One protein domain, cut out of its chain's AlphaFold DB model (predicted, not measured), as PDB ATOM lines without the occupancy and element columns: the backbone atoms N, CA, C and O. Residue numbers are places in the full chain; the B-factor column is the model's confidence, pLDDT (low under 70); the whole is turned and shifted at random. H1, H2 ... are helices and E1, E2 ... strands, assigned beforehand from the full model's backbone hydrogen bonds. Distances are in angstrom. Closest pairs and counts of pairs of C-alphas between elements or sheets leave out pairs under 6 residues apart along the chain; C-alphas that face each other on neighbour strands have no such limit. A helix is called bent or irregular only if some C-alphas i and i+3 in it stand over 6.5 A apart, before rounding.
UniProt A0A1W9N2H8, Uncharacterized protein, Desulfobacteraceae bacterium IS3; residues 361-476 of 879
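This is residues 361 to 476 of the 879 residues of an uncharacterized protein of Desulfobacteraceae bacterium IS3 (UniProt A0A1W9N2H8). Two lobes stand at the ends of an elongated shape, joined by the slanting helix H4. In the first, H1 and H3 run side by side in opposite directions with H2 across one end; in the second, H5 stands beside a small hairpin, E1 and E2, with short H6 and H7 nearby. The 116 printed residues, mostly helix by class, hold H1 to H6, antiparallel E1 and E2, then H7. The whole is only just compact, close to loose, with a radius of gyration of the C-alphas of 15.8 A and spans of 47 by 30 by 18 A.

H1, residues 364 to 374, is 15.5 A long and begins at C-alpha 364 (100.414, 107.155, 115.011). H2 is 377 to 382. H3, 386 to 400, is 19.5 A and irregular: C-alphas 395 and 398 are 7.6 A apart. H4, 408 to 421, is 19.9 A; H5, 431 to 442, is 16.9 A. H6 is 451 to 455, E1 459 to 461, E2 467 to 469. H7, 472 to 476, ends at C-alpha 476 (79.226, 126.284, 128.620).

H1 and H3 only just touch, with 3 pairs of C-alphas within 8 A, closest Ala 366 and Phe 400, 7.2 A, at a shallow tilt of 20 degrees, opposite ways. H4 touches H3 with residues 411 to 415 alone, closest C-alphas Val 411 and Leu 393, 6.0 A. H4 touches H5 with residues 420 to 421 alone, closest C-alphas Ile 420 and Ala 431, 5.2 A, at a steep tilt of 53 degrees. In the hairpin E1 and E2, N 460 and O 468 are 2.7 A apart, within hydrogen-bond range. The closest C-alphas of H5 and E2, Ala 441 and Tyr 467, are 7.3 A apart. H1 and H5 are apart. In H1, H2, H4, H5 and H7 every O i to N i+4 pair is within hydrogen-bond range; in H3 8 of 11 are, in H6 0 of 1, with 1 of 2 O i to N i+3 pairs.

The farthest C-alphas, Gly 364 and Lys 464, are 49.4 A apart. The printed part has no cut and no long link. Mean pLDDT of the printed part is 72.7; 41 residues are under 70, among them 422 to 429 and 445 to 457.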
ATOM      1  N   ILE A 361      97.765 104.502 122.418       72.44
ATOM      2  CA  ILE A 361      97.238 104.575 121.053       72.44
ATOM      3  C   ILE A 361      98.264 104.017 120.076       72.44
ATOM      4  O   ILE A 361      99.315 104.606 119.845       72.44
ATOM      5  N   ARG A 362      97.919 102.876 119.469       70.94
ATOM      6  CA  ARG A 362      98.774 102.190 118.490       70.94
ATOM      7  C   ARG A 362      98.849 102.930 117.151       70.94
ATOM      8  O   ARG A 362      99.858 102.830 116.457       70.94
ATOM      9  N   ASP A 363      97.795 103.662 116.787       75.25
ATOM     10  CA  ASP A 363      97.753 104.456 115.561       75.25
ATOM     11  C   ASP A 363      98.509 105.786 115.727       75.25
ATOM     12  O   ASP A 363      98.165 106.644 116.544       75.25
ATOM     13  N   GLY A 364      99.556 105.974 114.922       75.06
ATOM     14  CA  GLY A 364     100.414 107.155 115.011       75.06
ATOM     15  C   GLY A 364      99.728 108.474 114.634       75.06
ATOM     16  O   GLY A 364     100.213 109.531 115.037       75.06
ATOM     17  N   ILE A 365      98.628 108.446 113.873       75.06
ATOM     18  CA  ILE A 365      97.866 109.640 113.480       75.06
ATOM     19  C   ILE A 365      96.941 110.047 114.630       75.06
ATOM     20  O   ILE A 365      97.007 111.191 115.077       75.06
ATOM     21  N   ALA A 366      96.164 109.109 115.176       74.81
ATOM     22  CA  ALA A 366      95.309 109.355 116.337       74.81
ATOM     23  C   ALA A 366      96.131 109.836 117.548       74.81
ATOM     24  O   ALA A 366      95.760 110.815 118.198       74.81
ATOM     25  N   ALA A 367      97.304 109.240 117.791       77.06
ATOM     26  CA  ALA A 367      98.219 109.688 118.840       77.06
ATOM     27  C   ALA A 367      98.690 111.138 118.623       77.06
ATOM     28  O   ALA A 367      98.693 111.932 119.562       77.06
ATOM     29  N   ARG A 368      99.050 111.520 117.388       80.38
ATOM     30  CA  ARG A 368      99.439 112.906 117.065       80.38
ATOM     31  C   ARG A 368      98.294 113.892 117.258       80.38
ATOM     32  O   ARG A 368      98.545 114.969 117.783       80.38
ATOM     33  N   ASN A 369      97.071 113.526 116.888       78.44
ATOM     34  CA  ASN A 369      95.902 114.396 117.032       78.44
ATOM     35  C   ASN A 369      95.544 114.647 118.502       78.44
ATOM     36  O   ASN A 369      95.250 115.772 118.900       78.44
ATOM     37  N   ILE A 370      95.627 113.609 119.338       79.75
ATOM     38  CA  ILE A 370      95.462 113.770 120.787       79.75
ATOM     39  C   ILE A 370      96.560 114.665 121.359       79.75
ATOM     40  O   ILE A 370      96.277 115.548 122.168       79.75
ATOM     41  N   LEU A 371      97.807 114.479 120.918       79.88
ATOM     42  CA  LEU A 371      98.904 115.341 121.345       79.88
ATOM     43  C   LEU A 371      98.710 116.783 120.878       79.88
ATOM     44  O   LEU A 371      98.972 117.681 121.666       79.88
ATOM     45  N   SER A 372      98.201 117.038 119.670       82.56
ATOM     46  CA  SER A 372      97.953 118.415 119.229       82.56
ATOM     47  C   SER A 372      96.933 119.133 120.110       82.56
ATOM     48  O   SER A 372      97.161 120.290 120.429       82.56
ATOM     49  N   LEU A 373      95.888 118.450 120.601       79.56
ATOM     50  CA  LEU A 373      94.927 119.052 121.543       79.56
ATOM     51  C   LEU A 373      95.572 119.482 122.865       79.56
ATOM     52  O   LEU A 373      95.111 120.423 123.501       79.56
ATOM     53  N   LEU A 374      96.625 118.781 123.285       72.94
ATOM     54  CA  LEU A 374      97.363 119.078 124.511       72.94
ATOM     55  C   LEU A 374      98.347 120.242 124.365       72.94
ATOM     56  O   LEU A 374      98.791 120.759 125.382       72.94
ATOM     57  N   HIS A 375      98.696 120.626 123.136       72.25
ATOM     58  CA  HIS A 375      99.618 121.731 122.841       72.25
ATOM     59  C   HIS A 375      98.903 122.893 122.139       72.25
ATOM     60  O   HIS A 375      99.544 123.831 121.671       72.25
ATOM     61  N   ASP A 376      97.577 122.822 122.019       74.00
ATOM     62  CA  ASP A 376      96.781 123.887 121.434       74.00
ATOM     63  C   ASP A 376      96.556 124.974 122.493       74.00
ATOM     64  O   ASP A 376      95.633 124.912 123.310       74.00
ATOM     65  N   ASP A 377      97.442 125.972 122.477       66.00
ATOM     66  CA  ASP A 377      97.403 127.135 123.369       66.00
ATOM     67  C   ASP A 377      96.053 127.861 123.331       66.00
ATOM     68  O   ASP A 377      95.645 128.462 124.325       66.00
ATOM     69  N   TYR A 378      95.344 127.818 122.200       68.56
ATOM     70  CA  TYR A 378      94.033 128.438 122.076       68.56
ATOM     71  C   TYR A 378      92.981 127.637 122.848       68.56
ATOM     72  O   TYR A 378      92.283 128.204 123.688       68.56
ATOM     73  N   ILE A 379      92.927 126.314 122.653       70.94
ATOM     74  CA  ILE A 379      92.034 125.424 123.414       70.94
ATOM     75  C   ILE A 379      92.316 125.531 124.917       70.94
ATOM     76  O   ILE A 379      91.386 125.668 125.711       70.94
ATOM     77  N   LEU A 380      93.587 125.496 125.321       67.75
ATOM     78  CA  LEU A 380      93.974 125.545 126.733       67.75
ATOM     79  C   LEU A 380      93.729 126.906 127.388       67.75
ATOM     80  O   LEU A 380      93.528 126.962 128.597       67.75
ATOM     81  N   LYS A 381      93.747 127.999 126.617       69.31
ATOM     82  CA  LYS A 381      93.420 129.339 127.118       69.31
ATOM     83  C   LYS A 381      91.913 129.546 127.276       69.31
ATOM     84  O   LYS A 381      91.501 130.228 128.209       69.31
ATOM     85  N   GLU A 382      91.112 128.980 126.374       68.94
ATOM     86  CA  GLU A 382      89.645 129.054 126.425       68.94
ATOM     87  C   GLU A 382      89.050 128.085 127.466       68.94
ATOM     88  O   GLU A 382      88.012 128.367 128.060       68.94
ATOM     89  N   ILE A 383      89.713 126.956 127.745       66.88
ATOM     90  CA  ILE A 383      89.317 126.032 128.817       66.88
ATOM     91  C   ILE A 383      89.981 126.463 130.130       66.88
ATOM     92  O   ILE A 383      91.177 126.278 130.325       66.88
ATOM     93  N   SER A 384      89.191 126.975 131.075       56.31
ATOM     94  CA  SER A 384      89.678 127.642 132.296       56.31
ATOM     95  C   SER A 384      90.542 126.782 133.255       56.31
ATOM     96  O   SER A 384      91.176 127.342 134.146       56.31
ATOM     97  N   GLU A 385      90.642 125.454 133.063       67.88
ATOM     98  CA  GLU A 385      91.556 124.564 133.806       67.88
ATOM     99  C   GLU A 385      92.185 123.449 132.926       67.88
ATOM    100  O   GLU A 385      91.592 122.374 132.755       67.88
ATOM    101  N   PRO A 386      93.439 123.612 132.452       64.25
ATOM    102  CA  PRO A 386      94.160 122.603 131.661       64.25
ATOM    103  C   PRO A 386      94.252 121.223 132.325       64.25
ATOM    104  O   PRO A 386      94.131 120.194 131.661       64.25
ATOM    105  N   SER A 387      94.402 121.178 133.654       67.38
ATOM    106  CA  SER A 387      94.494 119.914 134.392       67.38
ATOM    107  C   SER A 387      93.192 119.111 134.379       67.38
ATOM    108  O   SER A 387      93.225 117.882 134.402       67.38
ATOM    109  N   LEU A 388      92.034 119.780 134.345       71.81
ATOM    110  CA  LEU A 388      90.741 119.103 134.240       71.81
ATOM    111  C   LEU A 388      90.598 118.461 132.856       71.81
ATOM    112  O   LEU A 388      90.226 117.292 132.756       71.81
ATOM    113  N   PHE A 389      90.954 119.200 131.802       76.50
ATOM    114  CA  PHE A 389      90.919 118.708 130.427       76.50
ATOM    115  C   PHE A 389      91.864 117.523 130.202       76.50
ATOM    116  O   PHE A 389      91.435 116.498 129.675       76.50
ATOM    117  N   GLN A 390      93.108 117.613 130.684       74.50
ATOM    118  CA  GLN A 390      94.070 116.506 130.646       74.50
ATOM    119  C   GLN A 390      93.514 115.245 131.315       74.50
ATOM    120  O   GLN A 390      93.601 114.157 130.751       74.50
ATOM    121  N   ASN A 391      92.876 115.387 132.481       72.38
ATOM    122  CA  ASN A 391      92.267 114.258 133.180       72.38
ATOM    123  C   ASN A 391      91.109 113.630 132.399       72.38
ATOM    124  O   ASN A 391      91.042 112.406 132.300       72.38
ATOM    125  N   MET A 392      90.217 114.438 131.818       77.50
ATOM    126  CA  MET A 392      89.135 113.918 130.972       77.50
ATOM    127  C   MET A 392      89.684 113.195 129.744       77.50
ATOM    128  O   MET A 392      89.206 112.115 129.399       77.50
ATOM    129  N   LEU A 393      90.718 113.752 129.111       78.31
ATOM    130  CA  LEU A 393      91.369 113.148 127.955       78.31
ATOM    131  C   LEU A 393      92.011 111.804 128.314       78.31
ATOM    132  O   LEU A 393      91.798 110.825 127.609       78.31
ATOM    133  N   ILE A 394      92.725 111.716 129.441       74.38
ATOM    134  CA  ILE A 394      93.317 110.458 129.922       74.38
ATOM    135  C   ILE A 394      92.259 109.380 130.145       74.38
ATOM    136  O   ILE A 394      92.490 108.217 129.822       74.38
ATOM    137  N   GLN A 395      91.094 109.754 130.667       74.31
ATOM    138  CA  GLN A 395      90.017 108.804 130.935       74.31
ATOM    139  C   GLN A 395      89.254 108.371 129.677       74.31
ATOM    140  O   GLN A 395      88.660 107.296 129.678       74.31
ATOM    141  N   THR A 396      89.272 109.180 128.617       81.50
ATOM    142  CA  THR A 396      88.489 108.947 127.390       81.50
ATOM    143  C   THR A 396      89.333 108.526 126.189       81.50
ATOM    144  O   THR A 396      88.770 108.083 125.195       81.50
ATOM    145  N   MET A 397      90.666 108.616 126.251       77.81
ATOM    146  CA  MET A 397      91.535 108.432 125.080       77.81
ATOM    147  C   MET A 397      91.413 107.070 124.392       77.81
ATOM    148  O   MET A 397      91.573 106.988 123.175       77.81
ATOM    149  N   SER A 398      91.087 106.012 125.137       76.75
ATOM    150  CA  SER A 398      90.849 104.678 124.574       76.75
ATOM    151  C   SER A 398      89.652 104.644 123.618       76.75
ATOM    152  O   SER A 398      89.614 103.808 122.722       76.75
ATOM    153  N   LEU A 399      88.708 105.583 123.745       81.19
ATOM    154  CA  LEU A 399      87.532 105.699 122.879       81.19
ATOM    155  C   LEU A 399      87.851 106.337 121.519       81.19
ATOM    156  O   LEU A 399      87.005 106.330 120.627       81.19
ATOM    157  N   PHE A 400      89.052 106.896 121.346       81.38
ATOM    158  CA  PHE A 400      89.432 107.633 120.142       81.38
ATOM    159  C   PHE A 400      90.445 106.904 119.248       81.38
ATOM    160  O   PHE A 400      90.983 107.518 118.330       81.38
ATOM    161  N   GLN A 401      90.693 105.608 119.471       74.38
ATOM    162  CA  GLN A 401      91.713 104.837 118.738       74.38
ATOM    163  C   GLN A 401      91.551 104.880 117.209       74.38
ATOM    164  O   GLN A 401      92.546 104.943 116.495       74.38
ATOM    165  N   GLU A 402      90.312 104.878 116.711       71.69
ATOM    166  CA  GLU A 402      90.002 104.861 115.271       71.69
ATOM    167  C   GLU A 402      89.595 106.238 114.719       71.69
ATOM    168  O   GLU A 402      89.286 106.377 113.530       71.69
ATOM    169  N   LYS A 403      89.543 107.273 115.568       71.56
ATOM    170  CA  LYS A 403      88.996 108.572 115.174       71.56
ATOM    171  C   LYS A 403      90.064 109.425 114.489       71.56
ATOM    172  O   LYS A 403      91.102 109.730 115.070       71.56
ATOM    173  N   LYS A 404      89.782 109.841 113.251       66.88
ATOM    174  CA  LYS A 404      90.718 110.616 112.423       66.88
ATOM    175  C   LYS A 404      90.866 112.066 112.857       66.88
ATOM    176  O   LYS A 404      91.945 112.611 112.682       66.88
ATOM    177  N   GLU A 405      89.829 112.669 113.423       73.81
ATOM    178  CA  GLU A 405      89.876 114.018 113.988       73.81
ATOM    179  C   GLU A 405      89.160 114.038 115.340       73.81
ATOM    180  O   GLU A 405      88.059 113.506 115.498       73.81
ATOM    181  N   ILE A 406      89.812 114.626 116.339       79.62
ATOM    182  CA  ILE A 406      89.302 114.741 117.706       79.62
ATOM    183  C   ILE A 406      89.444 116.207 118.083       79.62
ATOM    184  O   ILE A 406      90.518 116.781 117.916       79.62
ATOM    185  N   ASN A 407      88.375 116.805 118.595       86.06
ATOM    186  CA  ASN A 407      88.409 118.152 119.150       86.06
ATOM    187  C   ASN A 407      88.032 118.151 120.640       86.06
ATOM    188  O   ASN A 407      87.644 117.124 121.199       86.06
ATOM    189  N   ALA A 408      88.141 119.301 121.312       86.00
ATOM    190  CA  ALA A 408      87.839 119.365 122.740       86.00
ATOM    191  C   ALA A 408      86.383 118.974 123.059       86.00
ATOM    192  O   ALA A 408      86.153 118.256 124.028       86.00
ATOM    193  N   ALA A 409      85.399 119.348 122.231       88.62
ATOM    194  CA  ALA A 409      84.002 118.971 122.457       88.62
ATOM    195  C   ALA A 409      83.781 117.450 122.390       88.62
ATOM    196  O   ALA A 409      82.905 116.936 123.085       88.62
ATOM    197  N   ASP A 410      84.588 116.716 121.619       87.75
ATOM    198  CA  ASP A 410      84.556 115.252 121.607       87.75
ATOM    199  C   ASP A 410      85.026 114.644 122.931       87.75
ATOM    200  O   ASP A 410      84.440 113.665 123.387       87.75
ATOM    201  N   VAL A 411      86.039 115.237 123.572       87.94
ATOM    202  CA  VAL A 411      86.533 114.816 124.895       87.94
ATOM    203  C   VAL A 411      85.458 115.038 125.956       87.94
ATOM    204  O   VAL A 411      85.141 114.123 126.716       87.94
ATOM    205  N   TYR A 412      84.832 116.223 125.969       89.25
ATOM    206  CA  TYR A 412      83.712 116.522 126.869       89.25
ATOM    207  C   TYR A 412      82.526 115.587 126.627       89.25
ATOM    208  O   TYR A 412      81.938 115.080 127.585       89.25
ATOM    209  N   ARG A 413      82.194 115.313 125.359       88.94
ATOM    210  CA  ARG A 413      81.131 114.374 124.987       88.94
ATOM    211  C   ARG A 413      81.430 112.966 125.473       88.94
ATOM    212  O   ARG A 413      80.599 112.401 126.169       88.94
ATOM    213  N   ALA A 414      82.609 112.429 125.170       87.75
ATOM    214  CA  ALA A 414      83.003 111.087 125.583       87.75
ATOM    215  C   ALA A 414      82.997 110.944 127.110       87.75
ATOM    216  O   ALA A 414      82.465 109.970 127.638       87.75
ATOM    217  N   TYR A 415      83.510 111.946 127.828       86.44
ATOM    218  CA  TYR A 415      83.528 111.944 129.289       86.44
ATOM    219  C   TYR A 415      82.110 112.017 129.884       86.44
ATOM    220  O   TYR A 415      81.793 111.323 130.850       86.44
ATOM    221  N   THR A 416      81.227 112.804 129.261       86.50
ATOM    222  CA  THR A 416      79.802 112.876 129.614       86.50
ATOM    223  C   THR A 416      79.092 111.549 129.356       86.50
ATOM    224  O   THR A 416      78.394 111.041 130.234       86.50
ATOM    225  N   ASP A 417      79.291 110.962 128.178       85.12
ATOM    226  CA  ASP A 417      78.653 109.716 127.761       85.12
ATOM    227  C   ASP A 417      79.106 108.538 128.635       85.12
ATOM    228  O   ASP A 417      78.276 107.701 128.985       85.12
ATOM    229  N   MET A 418      80.374 108.501 129.068       80.06
ATOM    230  CA  MET A 418      80.854 107.516 130.046       80.06
ATOM    231  C   MET A 418      80.027 107.547 131.334       80.06
ATOM    232  O   MET A 418      79.680 106.491 131.851       80.06
ATOM    233  N   TRP A 419      79.670 108.730 131.843       76.62
ATOM    234  CA  TRP A 419      78.839 108.839 133.044       76.62
ATOM    235  C   TRP A 419      77.358 108.539 132.776       76.62
ATOM    236  O   TRP A 419      76.725 107.812 133.547       76.62
ATOM    237  N   ILE A 420      76.799 109.065 131.679       77.50
ATOM    238  CA  ILE A 420      75.390 108.847 131.311       77.50
ATOM    239  C   ILE A 420      75.112 107.350 131.118       77.50
ATOM    240  O   ILE A 420      74.100 106.848 131.614       77.50
ATOM    241  N   ASN A 421      76.023 106.651 130.440       74.62
ATOM    242  CA  ASN A 421      75.893 105.235 130.106       74.62
ATOM    243  C   ASN A 421      76.410 104.301 131.204       74.62
ATOM    244  O   ASN A 421      76.189 103.099 131.108       74.62
ATOM    245  N   CYS A 422      77.076 104.819 132.242       66.88
ATOM    246  CA  CYS A 422      77.473 103.993 133.372       66.88
ATOM    247  C   CYS A 422      76.211 103.430 134.036       66.88
ATOM    248  O   CYS A 422      75.403 104.183 134.602       66.88
ATOM    249  N   GLU A 423      76.055 102.108 133.980       53.53
ATOM    250  CA  GLU A 423      75.082 101.343 134.762       53.53
ATOM    251  C   GLU A 423      75.528 101.338 136.227       53.53
ATOM    252  O   GLU A 423      75.974 100.345 136.792       53.53
ATOM    253  N   ASP A 424      75.496 102.515 136.842       51.97
ATOM    254  CA  ASP A 424      75.738 102.647 138.263       51.97
ATOM    255  C   ASP A 424      74.478 102.162 138.986       51.97
ATOM    256  O   ASP A 424      73.421 102.789 138.896       51.97
ATOM    257  N   PHE A 425      74.589 101.053 139.720       42.53
ATOM    258  CA  PHE A 425      73.536 100.478 140.567       42.53
ATOM    259  C   PHE A 425      72.939 101.487 141.572       42.53
ATOM    260  O   PHE A 425      71.932 101.204 142.223       42.53
ATOM    261  N   ARG A 426      73.564 102.659 141.735       45.09
ATOM    262  CA  ARG A 426      73.134 103.779 142.580       45.09
ATOM    263  C   ARG A 426      72.100 104.710 141.943       45.09
ATOM    264  O   ARG A 426      71.444 105.425 142.687       45.09
ATOM    265  N   CYS A 427      71.939 104.721 140.619       50.59
ATOM    266  CA  CYS A 427      71.023 105.640 139.939       50.59
ATOM    267  C   CYS A 427      69.891 104.847 139.274       50.59
ATOM    268  O   CYS A 427      70.123 104.116 138.313       50.59
ATOM    269  N   GLN A 428      68.654 104.994 139.760       56.03
ATOM    270  CA  GLN A 428      67.476 104.315 139.182       56.03
ATOM    271  C   GLN A 428      67.039 104.925 137.834       56.03
ATOM    272  O   GLN A 428      66.055 104.506 137.218       56.03
ATOM    273  N   LEU A 429      67.751 105.955 137.373       63.38
ATOM    274  CA  LEU A 429      67.433 106.706 136.174       63.38
ATOM    275  C   LEU A 429      68.085 106.089 134.940       63.38
ATOM    276  O   LEU A 429      69.292 105.852 134.886       63.38
ATOM    277  N   SER A 430      67.283 105.927 133.888       73.12
ATOM    278  CA  SER A 430      67.792 105.583 132.564       73.12
ATOM    279  C   SER A 430      68.715 106.680 132.021       73.12
ATOM    280  O   SER A 430      68.576 107.856 132.371       73.12
ATOM    281  N   ALA A 431      69.602 106.323 131.087       76.31
ATOM    282  CA  ALA A 431      70.479 107.266 130.384       76.31
ATOM    283  C   ALA A 431      69.725 108.506 129.853       76.31
ATOM    284  O   ALA A 431      70.190 109.637 129.981       76.31
ATOM    285  N   LYS A 432      68.499 108.314 129.340       78.44
ATOM    286  CA  LYS A 432      67.629 109.400 128.860       78.44
ATOM    287  C   LYS A 432      67.225 110.377 129.973       78.44
ATOM    288  O   LYS A 432      67.206 111.581 129.734       78.44
ATOM    289  N   LYS A 433      66.910 109.877 131.173       77.75
ATOM    290  CA  LYS A 433      66.547 110.711 132.329       77.75
ATOM    291  C   LYS A 433      67.764 111.435 132.912       77.75
ATOM    292  O   LYS A 433      67.671 112.626 133.179       77.75
ATOM    293  N   LYS A 434      68.919 110.762 133.016       79.38
ATOM    294  CA  LYS A 434      70.194 111.395 133.411       79.38
ATOM    295  C   LYS A 434      70.553 112.562 132.488       79.38
ATOM    296  O   LYS A 434      70.900 113.643 132.954       79.38
ATOM    297  N   LYS A 435      70.403 112.348 131.176       81.19
ATOM    298  CA  LYS A 435      70.570 113.378 130.149       81.19
ATOM    299  C   LYS A 435      69.616 114.553 130.401       81.19
ATOM    300  O   LYS A 435      70.075 115.676 130.536       81.19
ATOM    301  N   ALA A 436      68.314 114.303 130.550       80.12
ATOM    302  CA  ALA A 436      67.332 115.360 130.812       80.12
ATOM    303  C   ALA A 436      67.669 116.207 132.057       80.12
ATOM    304  O   ALA A 436      67.646 117.430 131.976       80.12
ATOM    305  N   LEU A 437      68.080 115.577 133.162       78.88
ATOM    306  CA  LEU A 437      68.433 116.296 134.389       78.88
ATOM    307  C   LEU A 437      69.672 117.189 134.237       78.88
ATOM    308  O   LEU A 437      69.681 118.299 134.758       78.88
ATOM    309  N   ILE A 438      70.713 116.743 133.520       81.25
ATOM    310  CA  ILE A 438      71.883 117.601 133.245       81.25
ATOM    311  C   ILE A 438      71.473 118.812 132.395       81.25
ATOM    312  O   ILE A 438      71.954 119.922 132.620       81.25
ATOM    313  N   TRP A 439      70.567 118.610 131.437       80.69
ATOM    314  CA  TRP A 439      70.013 119.694 130.624       80.69
ATOM    315  C   TRP A 439      69.230 120.701 131.477       80.69
ATOM    316  O   TRP A 439      69.444 121.905 131.357       80.69
ATOM    317  N   GLU A 440      68.368 120.223 132.374       80.06
ATOM    318  CA  GLU A 440      67.643 121.073 133.329       80.06
ATOM    319  C   GLU A 440      68.610 121.808 134.276       80.06
ATOM    320  O   GLU A 440      68.391 122.979 134.596       80.06
ATOM    321  N   ALA A 441      69.727 121.171 134.649       78.81
ATOM    322  CA  ALA A 441      70.807 121.786 135.421       78.81
ATOM    323  C   ALA A 441      71.433 122.983 134.712       78.81
ATOM    324  O   ALA A 441      71.618 124.033 135.326       78.81
ATOM    325  N   ALA A 442      71.734 122.844 133.418       80.81
ATOM    326  CA  ALA A 442      72.318 123.916 132.613       80.81
ATOM    327  C   ALA A 442      71.408 125.151 132.532       80.81
ATOM    328  O   ALA A 442      71.898 126.277 132.472       80.81
ATOM    329  N   LEU A 443      70.089 124.955 132.605       77.69
ATOM    330  CA  LEU A 443      69.098 126.031 132.590       77.69
ATOM    331  C   LEU A 443      68.733 126.581 133.978       77.69
ATOM    332  O   LEU A 443      67.865 127.449 134.065       77.69
ATOM    333  N   ASN A 444      69.375 126.112 135.055       72.75
ATOM    334  CA  ASN A 444      68.994 126.411 136.443       72.75
ATOM    335  C   ASN A 444      67.526 126.048 136.769       72.75
ATOM    336  O   ASN A 444      66.875 126.750 137.542       72.75
ATOM    337  N   GLN A 445      66.997 124.970 136.179       66.19
ATOM    338  CA  GLN A 445      65.597 124.539 136.328       66.19
ATOM    339  C   GLN A 445      65.413 123.329 137.260       66.19
ATOM    340  O   GLN A 445      64.300 122.819 137.370       66.19
ATOM    341  N   ILE A 446      66.466 122.857 137.938       63.38
ATOM    342  CA  ILE A 446      66.352 121.695 138.836       63.38
ATOM    343  C   ILE A 446      65.628 122.100 140.136       63.38
ATOM    344  O   ILE A 446      66.028 123.094 140.749       63.38
ATOM    345  N   PRO A 447      64.623 121.330 140.595       57.28
ATOM    346  CA  PRO A 447      64.046 121.485 141.929       57.28
ATOM    347  C   PRO A 447      65.065 121.229 143.057       57.28
ATOM    348  O   PRO A 447      66.022 120.473 142.889       57.28
ATOM    349  N   GLU A 448      64.859 121.866 144.213       58.69
ATOM    350  CA  GLU A 448      65.658 121.629 145.424       58.69
ATOM    351  C   GLU A 448      65.544 120.144 145.841       58.69
ATOM    352  O   GLU A 448      64.460 119.570 145.779       58.69
ATOM    353  N   GLU A 449      66.674 119.522 146.212       57.56
ATOM    354  CA  GLU A 449      66.781 118.123 146.687       57.56
ATOM    355  C   GLU A 449      66.494 117.003 145.656       57.56
ATOM    356  O   GLU A 449      65.541 116.235 145.764       57.56
ATOM    357  N   ASN A 450      67.390 116.821 144.677       63.38
ATOM    358  CA  ASN A 450      67.408 115.619 143.826       63.38
ATOM    359  C   ASN A 450      68.579 114.688 144.207       63.38
ATOM    360  O   ASN A 450      69.733 114.997 143.899       63.38
ATOM    361  N   GLU A 451      68.305 113.563 144.879       60.84
ATOM    362  CA  GLU A 451      69.335 112.617 145.350       60.84
ATOM    363  C   GLU A 451      70.148 111.973 144.213       60.84
ATOM    364  O   GLU A 451      71.339 111.704 144.388       60.84
ATOM    365  N   ASP A 452      69.561 111.793 143.024       62.09
ATOM    366  CA  ASP A 452      70.239 111.168 141.880       62.09
ATOM    367  C   ASP A 452      71.381 112.040 141.322       62.09
ATOM    368  O   ASP A 452      72.363 111.528 140.775       62.09
ATOM    369  N   LEU A 453      71.292 113.366 141.483       63.94
ATOM    370  CA  LEU A 453      72.318 114.310 141.024       63.94
ATOM    371  C   LEU A 453      73.517 114.415 141.971       63.94
ATOM    372  O   LEU A 453      74.572 114.901 141.553       63.94
ATOM    373  N   ARG A 454      73.413 113.895 143.200       61.78
ATOM    374  CA  ARG A 454      74.497 113.910 144.198       61.78
ATOM    375  C   ARG A 454      75.752 113.179 143.717       61.78
ATOM    376  O   ARG A 454      76.861 113.498 144.138       61.78
ATOM    377  N   PHE A 455      75.583 112.212 142.817       60.78
ATOM    378  CA  PHE A 455      76.671 111.410 142.252       60.78
ATOM    379  C   PHE A 455      77.128 111.883 140.863       60.78
ATOM    380  O   PHE A 455      77.973 111.235 140.240       60.78
ATOM    381  N   CYS A 456      76.586 112.998 140.361       67.56
ATOM    382  CA  CYS A 456      76.982 113.576 139.083       67.56
ATOM    383  C   CYS A 456      78.369 114.238 139.204       67.56
ATOM    384  O   CYS A 456      78.519 115.197 139.959       67.56
ATOM    385  N   PRO A 457      79.396 113.797 138.450       66.19
ATOM    386  CA  PRO A 457      80.753 114.337 138.545       66.19
ATOM    387  C   PRO A 457      80.850 115.773 138.022       66.19
ATOM    388  O   PRO A 457      81.861 116.432 138.250       66.19
ATOM    389  N   PHE A 458      79.825 116.249 137.310       74.44
ATOM    390  CA  PHE A 458      79.772 117.592 136.746       74.44
ATOM    391  C   PHE A 458      79.157 118.604 137.704       74.44
ATOM    392  O   PHE A 458      79.386 119.792 137.506       74.44
ATOM    393  N   LEU A 459      78.411 118.166 138.725       69.62
ATOM    394  CA  LEU A 459      77.637 119.030 139.615       69.62
ATOM    395  C   LEU A 459      78.138 118.943 141.065       69.62
ATOM    396  O   LEU A 459      78.666 117.927 141.506       69.62
ATOM    397  N   ARG A 460      77.964 120.032 141.809       66.94
ATOM    398  CA  ARG A 460      78.164 120.142 143.258       66.94
ATOM    399  C   ARG A 460      76.883 120.668 143.875       66.94
ATOM    400  O   ARG A 460      76.271 121.563 143.299       66.94
ATOM    401  N   CYS A 461      76.497 120.124 145.018       64.88
ATOM    402  CA  CYS A 461      75.373 120.624 145.800       64.88
ATOM    403  C   CYS A 461      75.907 121.634 146.820       64.88
ATOM    404  O   CYS A 461      76.897 121.335 147.482       64.88
ATOM    405  N   ASP A 462      75.314 122.824 146.918       61.84
ATOM    406  CA  ASP A 462      75.636 123.761 147.998       61.84
ATOM    407  C   ASP A 462      74.888 123.409 149.299       61.84
ATOM    408  O   ASP A 462      73.993 122.564 149.312       61.84
ATOM    409  N   GLU A 463      75.249 124.060 150.412       55.47
ATOM    410  CA  GLU A 463      74.649 123.825 151.743       55.47
ATOM    411  C   GLU A 463      73.121 124.015 151.777       55.47
ATOM    412  O   GLU A 463      72.464 123.572 152.717       55.47
ATOM    413  N   LYS A 464      72.549 124.676 150.763       58.03
ATOM    414  CA  LYS A 464      71.111 124.933 150.626       58.03
ATOM    415  C   LYS A 464      70.416 123.939 149.692       58.03
ATOM    416  O   LYS A 464      69.263 124.159 149.343       58.03
ATOM    417  N   GLY A 465      71.099 122.882 149.252       59.88
ATOM    418  CA  GLY A 465      70.520 121.875 148.365       59.88
ATOM    419  C   GLY A 465      70.510 122.268 146.882       59.88
ATOM    420  O   GLY A 465      69.885 121.573 146.078       59.88
ATOM    421  N   LYS A 466      71.180 123.366 146.487       65.38
ATOM    422  CA  LYS A 466      71.192 123.851 145.100       65.38
ATOM    423  C   LYS A 466      72.412 123.338 144.341       65.38
ATOM    424  O   LYS A 466      73.558 123.559 144.732       65.38
ATOM    425  N   TYR A 467      72.163 122.710 143.195       71.06
ATOM    426  CA  TYR A 467      73.217 122.182 142.333       71.06
ATOM    427  C   TYR A 467      73.854 123.260 141.446       71.06
ATOM    428  O   TYR A 467      73.164 124.086 140.848       71.06
ATOM    429  N   ARG A 468      75.186 123.235 141.325       69.81
ATOM    430  CA  ARG A 468      75.986 124.068 140.409       69.81
ATOM    431  C   ARG A 468      77.044 123.233 139.714       69.81
ATOM    432  O   ARG A 468      77.506 122.242 140.269       69.81
ATOM    433  N   PHE A 469      77.478 123.641 138.526       74.88
ATOM    434  CA  PHE A 469      78.569 122.944 137.851       74.88
ATOM    435  C   PHE A 469      79.890 123.083 138.615       74.88
ATOM    436  O   PHE A 469      80.233 124.149 139.119       74.88
ATOM    437  N   THR A 470      80.637 121.982 138.679       70.38
ATOM    438  CA  THR A 470      81.987 121.898 139.259       70.38
ATOM    439  C   THR A 470      82.972 122.843 138.574       70.38
ATOM    440  O   THR A 470      83.906 123.304 139.223       70.38
ATOM    441  N   HIS A 471      82.761 123.107 137.280       72.62
ATOM    442  CA  HIS A 471      83.556 124.008 136.457       72.62
ATOM    443  C   HIS A 471      82.680 124.656 135.371       72.62
ATOM    444  O   HIS A 471      81.815 123.989 134.793       72.62
ATOM    445  N   ASN A 472      82.925 125.934 135.057       75.25
ATOM    446  CA  ASN A 472      82.118 126.702 134.096       75.25
ATOM    447  C   ASN A 472      82.136 126.105 132.686       75.25
ATOM    448  O   ASN A 472      81.105 126.091 132.022       75.25
ATOM    449  N   SER A 473      83.252 125.502 132.268       82.56
ATOM    450  CA  SER A 473      83.343 124.847 130.959       82.56
ATOM    451  C   SER A 473      82.278 123.765 130.745       82.56
ATOM    452  O   SER A 473      81.853 123.559 129.617       82.56
ATOM    453  N   PHE A 474      81.850 123.055 131.802       84.31
ATOM    454  CA  PHE A 474      80.769 122.071 131.677       84.31
ATOM    455  C   PHE A 474      79.435 122.760 131.408       84.31
ATOM    456  O   PHE A 474      78.724 122.341 130.502       84.31
ATOM    457  N   LEU A 475      79.128 123.840 132.133       85.38
ATOM    458  CA  LEU A 475      77.938 124.652 131.874       85.38
ATOM    459  C   LEU A 475      77.942 125.161 130.424       85.38
ATOM    460  O   LEU A 475      76.977 124.933 129.699       85.38
ATOM    461  N   SER A 476      79.045 125.773 129.985       88.00
ATOM    462  CA  SER A 476      79.226 126.284 128.620       88.00
ATOM    463  C   SER A 476      79.084 125.183 127.558       88.00
ATOM    464  O   SER A 476      78.395 125.370 126.556       88.00
TER     465      SER A 476